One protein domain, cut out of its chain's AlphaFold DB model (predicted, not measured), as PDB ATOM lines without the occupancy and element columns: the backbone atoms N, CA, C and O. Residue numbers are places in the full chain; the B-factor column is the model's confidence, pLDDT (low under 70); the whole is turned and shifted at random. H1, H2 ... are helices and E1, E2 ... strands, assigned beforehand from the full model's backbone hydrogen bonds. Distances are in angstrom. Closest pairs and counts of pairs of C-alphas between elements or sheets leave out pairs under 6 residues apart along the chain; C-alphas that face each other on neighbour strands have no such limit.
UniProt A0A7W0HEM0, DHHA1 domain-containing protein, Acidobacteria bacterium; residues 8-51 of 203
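What this domain is: This is residues 8 to 51 of the 203 residues of the protein "DHHA1 domain-containing protein" of Acidobacteria bacterium (UniProt A0A7W0HEM0). A two-stranded hairpin, E1 and E2, and one long helix, H1, make the two arms of a wide V, meeting at a corner where E2 runs straight into H1 at residues 27 and 28. The first residues of E1 lie at that corner too, and both arms reach away from it, with residues 16 to 21 at the hairpin's tip and residues 36 to 42 and 44 to 50 on the helix side standing free. The printed part has 44 residues, with E1, E2 and H1 in that order along the chain; the sheet is E1 - E2, antiparallel, and the class is mixed, helices and strands. The whole is extended, with a radius of gyration of the C-alphas of 14.6 A, and flat, spanning 45 by 23 by 10 A.

How they stand to each other: Start at E1, residues 9 to 17, which bends by 63 degrees at residue 12. Beside it find E2, residues 20 to 27, its antiparallel neighbour at 160 degrees; the two form a hairpin. Look at N 10 and O 26, 2.8 A apart, and at N 22 and O 15, 2.9 A apart, both within hydrogen-bond range. Next comes H1, residues 28 to 49, in which every O i to N i+4 pair is within hydrogen-bond range. E1 and H1 have 3 pairs of C-alphas within 8 A, the closest being those of Ala 10 and Ala 31 at 6.1 A. E2 and H1 are near each other, with 6 pairs of C-alphas within 10 A.

Where its parts are: Find C-alpha 9 at (16.941, -35.808, -25.904); from there E1 runs 21.8 A to C-alpha 17. E2 covers 21.9 A from C-alpha 20 to C-alpha 27. H1 begins at C-alpha 28, (23.480, -36.924, -26.501), and runs 31.9 A to C-alpha 49 at (16.083, -53.625, -0.303).

The domain as a whole: The two C-alphas farthest apart, those of Gly 19 and Ser 50, are 45.4 A apart. The links E1 to E2 and E2 to H1 are tight, and the printed part has no cut. The mean pLDDT of the printed part is 94.9, and no printed residue is under 70.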
ATOM      1  N   VAL A   8      19.878 -38.896 -28.311       94.62
ATOM      2  CA  VAL A   8      18.711 -38.850 -27.416       94.62
ATOM      3  C   VAL A   8      18.553 -37.464 -26.792       94.62
ATOM      4  O   VAL A   8      19.542 -36.836 -26.415       94.62
ATOM      5  N   ILE A   9      17.311 -37.008 -26.654       94.44
ATOM      6  CA  ILE A   9      16.941 -35.808 -25.904       94.44
ATOM      7  C   ILE A   9      16.052 -36.278 -24.757       94.44
ATOM      8  O   ILE A   9      14.976 -36.822 -24.990       94.44
ATOM      9  N   ALA A  10      16.526 -36.116 -23.526       94.50
ATOM     10  CA  ALA A  10      15.822 -36.532 -22.325       94.50
ATOM     11  C   ALA A  10      15.426 -35.304 -21.507       94.50
ATOM     12  O   ALA A  10      16.279 -34.504 -21.112       94.50
ATOM     13  N   THR A  11      14.133 -35.173 -21.234       94.31
ATOM     14  CA  THR A  11      13.605 -34.148 -20.335       94.31
ATOM     15  C   THR A  11      13.982 -34.495 -18.899       94.31
ATOM     16  O   THR A  11      13.657 -35.576 -18.413       94.31
ATOM     17  N   ALA A  12      14.685 -33.590 -18.226       88.69
ATOM     18  CA  ALA A  12      15.124 -33.759 -16.846       88.69
ATOM     19  C   ALA A  12      14.122 -33.159 -15.854       88.69
ATOM     20  O   ALA A  12      13.861 -33.754 -14.811       88.69
ATOM     21  N   HIS A  13      13.569 -31.991 -16.179       92.94
ATOM     22  CA  HIS A  13      12.621 -31.282 -15.331       92.94
ATOM     23  C   HIS A  13      11.695 -30.410 -16.177       92.94
ATOM     24  O   HIS A  13      12.037 -30.013 -17.293       92.94
ATOM     25  N   TRP A  14      10.518 -30.102 -15.645       95.56
ATOM     26  CA  TRP A  14       9.663 -29.072 -16.206       95.56
ATOM     27  C   TRP A  14       8.883 -28.376 -15.097       95.56
ATOM     28  O   TRP A  14       8.465 -29.005 -14.125       95.56
ATOM     29  N   GLU A  15       8.667 -27.076 -15.273       96.19
ATOM     30  CA  GLU A  15       7.940 -26.239 -14.323       96.19
ATOM     31  C   GLU A  15       7.029 -25.247 -15.053       96.19
ATOM     32  O   GLU A  15       7.330 -24.772 -16.155       96.19
ATOM     33  N   LYS A  16       5.891 -24.914 -14.434       95.19
ATOM     34  CA  LYS A  16       5.016 -23.842 -14.922       95.19
ATOM     35  C   LYS A  16       5.591 -22.495 -14.500       95.19
ATOM     36  O   LYS A  16       5.847 -22.272 -13.322       95.19
ATOM     37  N   CYS A  17       5.704 -21.568 -15.442       93.88
ATOM     38  CA  CYS A  17       6.117 -20.192 -15.189       93.88
ATOM     39  C   CYS A  17       5.090 -19.210 -15.767       93.88
ATOM     40  O   CYS A  17       4.249 -19.568 -16.597       93.88
ATOM     41  N   ARG A  18       5.113 -17.946 -15.326       91.06
ATOM     42  CA  ARG A  18       4.170 -16.939 -15.836       91.06
ATOM     43  C   ARG A  18       4.385 -16.764 -17.345       91.06
ATOM     44  O   ARG A  18       5.430 -16.281 -17.760       91.06
ATOM     45  N   GLY A  19       3.398 -17.171 -18.145       90.00
ATOM     46  CA  GLY A  19       3.454 -17.102 -19.608       90.00
ATOM     47  C   GLY A  19       3.937 -18.372 -20.324       90.00
ATOM     48  O   GLY A  19       4.096 -18.322 -21.538       90.00
ATOM     49  N   GLY A  20       4.151 -19.503 -19.635       93.88
ATOM     50  CA  GLY A  20       4.493 -20.758 -20.317       93.88
ATOM     51  C   GLY A  20       4.971 -21.896 -19.414       93.88
ATOM     52  O   GLY A  20       4.753 -21.898 -18.206       93.88
ATOM     53  N   THR A  21       5.630 -22.885 -20.021       96.81
ATOM     54  CA  THR A  21       6.284 -24.002 -19.320       96.81
ATOM     55  C   THR A  21       7.766 -23.983 -19.655       96.81
ATOM     56  O   THR A  21       8.130 -23.979 -20.831       96.81
ATOM     57  N   ARG A  22       8.623 -23.976 -18.635       95.62
ATOM     58  CA  ARG A  22      10.062 -24.161 -18.813       95.62
ATOM     59  C   ARG A  22      10.359 -25.653 -18.797       95.62
ATOM     60  O   ARG A  22       9.912 -26.356 -17.897       95.62
ATOM     61  N   ILE A  23      11.114 -26.116 -19.787       95.56
ATOM     62  CA  ILE A  23      11.538 -27.510 -19.911       95.56
ATOM     63  C   ILE A  23      13.061 -27.541 -19.859       95.56
ATOM     64  O   ILE A  23      13.731 -26.942 -20.700       95.56
ATOM     65  N   GLU A  24      13.603 -28.258 -18.885       94.94
ATOM     66  CA  GLU A  24      15.023 -28.568 -18.809       94.94
ATOM     67  C   GLU A  24      15.266 -29.935 -19.436       94.94
ATOM     68  O   GLU A  24      14.633 -30.929 -19.073       94.94
ATOM     69  N   PHE A  25      16.207 -30.004 -20.373       95.31
ATOM     70  CA  PHE A  25      16.548 -31.243 -21.056       95.31
ATOM     71  C   PHE A  25      18.058 -31.400 -21.203       95.31
ATOM     72  O   PHE A  25      18.820 -30.434 -21.257       95.31
ATOM     73  N   VAL A  26      18.487 -32.651 -21.303       95.06
ATOM     74  CA  VAL A  26      19.856 -33.038 -21.635       95.06
ATOM     75  C   VAL A  26      19.842 -33.850 -22.921       95.06
ATOM     76  O   VAL A  26      18.884 -34.562 -23.209       95.06
ATOM     77  N   CYS A  27      20.905 -33.741 -23.713       96.25
ATOM     78  CA  CYS A  27      21.002 -34.429 -24.997       96.25
ATOM     79  C   CYS A  27      22.325 -35.178 -25.175       96.25
ATOM     80  O   CYS A  27      23.325 -34.880 -24.508       96.25
ATOM     81  N   GLY A  28      22.313 -36.156 -26.081       95.62
ATOM     82  CA  GLY A  28      23.480 -36.924 -26.501       95.62
ATOM     83  C   GLY A  28      24.202 -37.592 -25.330       95.62
ATOM     84  O   GLY A  28      23.582 -38.189 -24.446       95.62
ATOM     85  N   GLY A  29      25.530 -37.458 -25.288       95.44
ATOM     86  CA  GLY A  29      26.365 -38.061 -24.242       95.44
ATOM     87  C   GLY A  29      26.001 -37.630 -22.815       95.44
ATOM     88  O   GLY A  29      26.121 -38.434 -21.895       95.44
ATOM     89  N   ARG A  30      25.481 -36.408 -22.623       94.94
ATOM     90  CA  ARG A  30      25.050 -35.921 -21.297       94.94
ATOM     91  C   ARG A  30      23.822 -36.669 -20.789       94.94
ATOM     92  O   ARG A  30      23.754 -37.016 -19.615       94.94
ATOM     93  N   ALA A  31      22.873 -36.951 -21.679       95.50
ATOM     94  CA  ALA A  31      21.700 -37.751 -21.345       95.50
ATOM     95  C   ALA A  31      22.090 -39.198 -21.004       95.50
ATOM     96  O   ALA A  31      21.598 -39.751 -20.024       95.50
ATOM     97  N   LEU A  32      23.027 -39.783 -21.759       94.12
ATOM     98  CA  LEU A  32      23.540 -41.127 -21.481       94.12
ATOM     99  C   LEU A  32      24.288 -41.206 -20.144       94.12
ATOM    100  O   LEU A  32      24.099 -42.169 -19.402       94.12
ATOM    101  N   ALA A  33      25.126 -40.214 -19.832       94.38
ATOM    102  CA  ALA A  33      25.827 -40.141 -18.551       94.38
ATOM    103  C   ALA A  33      24.832 -40.103 -17.383       94.38
ATOM    104  O   ALA A  33      24.899 -40.948 -16.493       94.38
ATOM    105  N   ARG A  34      23.828 -39.223 -17.461       93.31
ATOM    106  CA  ARG A  34      22.780 -39.108 -16.438       93.31
ATOM    107  C   ARG A  34      21.950 -40.385 -16.286       93.31
ATOM    108  O   ARG A  34      21.636 -40.789 -15.173       93.31
ATOM    109  N   PHE A  35      21.624 -41.061 -17.389       93.88
ATOM    110  CA  PHE A  35      20.935 -42.352 -17.333       93.88
ATOM    111  C   PHE A  35      21.767 -43.420 -16.610       93.88
ATOM    112  O   PHE A  35      21.222 -44.180 -15.814       93.88
ATOM    113  N   ARG A  36      23.082 -43.479 -16.862       95.56
ATOM    114  CA  ARG A  36      23.980 -44.422 -16.177       95.56
ATOM    115  C   ARG A  36      24.031 -44.151 -14.677       95.56
ATOM    116  O   ARG A  36      23.872 -45.092 -13.912       95.56
ATOM    117  N   GLU A  37      24.155 -42.887 -14.274       95.00
ATOM    118  CA  GLU A  37      24.104 -42.488 -12.860       95.00
ATOM    119  C   GLU A  37      22.809 -42.962 -12.183       95.00
ATOM    120  O   GLU A  37      22.849 -43.593 -11.128       95.00
ATOM    121  N   TRP A  38      21.653 -42.726 -12.813       93.62
ATOM    122  CA  TRP A  38      20.360 -43.169 -12.279       93.62
ATOM    123  C   TRP A  38      20.222 -44.683 -12.232       93.62
ATOM    124  O   TRP A  38      19.746 -45.220 -11.235       93.62
ATOM    125  N   ARG A  39      20.651 -45.380 -13.286       94.94
ATOM    126  CA  ARG A  39      20.652 -46.844 -13.336       94.94
ATOM    127  C   ARG A  39      21.492 -47.423 -12.201       94.94
ATOM    128  O   ARG A  39      21.050 -48.367 -11.553       94.94
ATOM    129  N   ASP A  40      22.677 -46.874 -11.961       96.69
ATOM    130  CA  ASP A  40      23.601 -47.391 -10.953       96.69
ATOM    131  C   ASP A  40      23.072 -47.129  -9.533       96.69
ATOM    132  O   ASP A  40      23.096 -48.036  -8.695       96.69
ATOM    133  N   ALA A  41      22.496 -45.945  -9.288       96.00
ATOM    134  CA  ALA A  41      21.807 -45.625  -8.038       96.00
ATOM    135  C   ALA A  41      20.582 -46.528  -7.806       96.00
ATOM    136  O   ALA A  41      20.427 -47.100  -6.729       96.00
ATOM    137  N   LEU A  42      19.742 -46.719  -8.828       95.12
ATOM    138  CA  LEU A  42      18.572 -47.597  -8.762       95.12
ATOM    139  C   LEU A  42      18.989 -49.044  -8.470       95.12
ATOM    140  O   LEU A  42      18.432 -49.684  -7.579       95.12
ATOM    141  N   ALA A  43      20.012 -49.543  -9.167       95.38
ATOM    142  CA  ALA A  43      20.561 -50.878  -8.952       95.38
ATOM    143  C   ALA A  43      21.120 -51.063  -7.537       95.38
ATOM    144  O   ALA A  43      20.945 -52.131  -6.953       95.38
ATOM    145  N   ALA A  44      21.772 -50.045  -6.972       96.38
ATOM    146  CA  ALA A  44      22.233 -50.086  -5.588       96.38
ATOM    147  C   ALA A  44      21.063 -50.188  -4.601       96.38
ATOM    148  O   ALA A  44      21.063 -51.078  -3.751       96.38
ATOM    149  N   THR A  45      20.035 -49.354  -4.754       96.06
ATOM    150  CA  THR A  45      18.863 -49.361  -3.865       96.06
ATOM    151  C   THR A  45      18.102 -50.685  -3.929       96.06
ATOM    152  O   THR A  45      17.753 -51.244  -2.890       96.06
ATOM    153  N   MET A  46      17.917 -51.241  -5.130       96.25
ATOM    154  CA  MET A  46      17.305 -52.560  -5.319       96.25
ATOM    155  C   MET A  46      18.073 -53.672  -4.601       96.25
ATOM    156  O   MET A  46      17.453 -54.542  -4.000       96.25
ATOM    157  N   ARG A  47      19.415 -53.629  -4.596       95.94
ATOM    158  CA  ARG A  47      20.234 -54.582  -3.826       95.94
ATOM    159  C   ARG A  47      20.067 -54.405  -2.318       95.94
ATOM    160  O   ARG A  47      19.947 -55.400  -1.616       95.94
ATOM    161  N   HIS A  48      20.032 -53.167  -1.821       95.56
ATOM    162  CA  HIS A  48      19.842 -52.901  -0.390       95.56
ATOM    163  C   HIS A  48      18.493 -53.398   0.127       95.56
ATOM    164  O   HIS A  48      18.417 -53.930   1.230       95.56
ATOM    165  N   LEU A  49      17.441 -53.235  -0.675       95.50
ATOM    166  CA  LEU A  49      16.083 -53.625  -0.303       95.50
ATOM    167  C   LEU A  49      15.712 -55.036  -0.775       95.50
ATOM    168  O   LEU A  49      14.677 -55.550  -0.366       95.50
ATOM    169  N   SER A  50      16.565 -55.671  -1.584       96.62
ATOM    170  CA  SER A  50      16.343 -56.990  -2.192       96.62
ATOM    171  C   SER A  50      15.023 -57.082  -2.969       96.62
ATOM    172  O   SER A  50      14.272 -58.043  -2.823       96.62
ATOM    173  N   VAL A  51      14.736 -56.073  -3.799       96.88
ATOM    174  CA  VAL A  51      13.501 -55.975  -4.603       96.88
ATOM    175  C   VAL A  51      13.782 -55.598  -6.056       96.88
ATOM    176  O   VAL A  51      14.861 -55.105  -6.385       96.88
TER     177      VAL A  51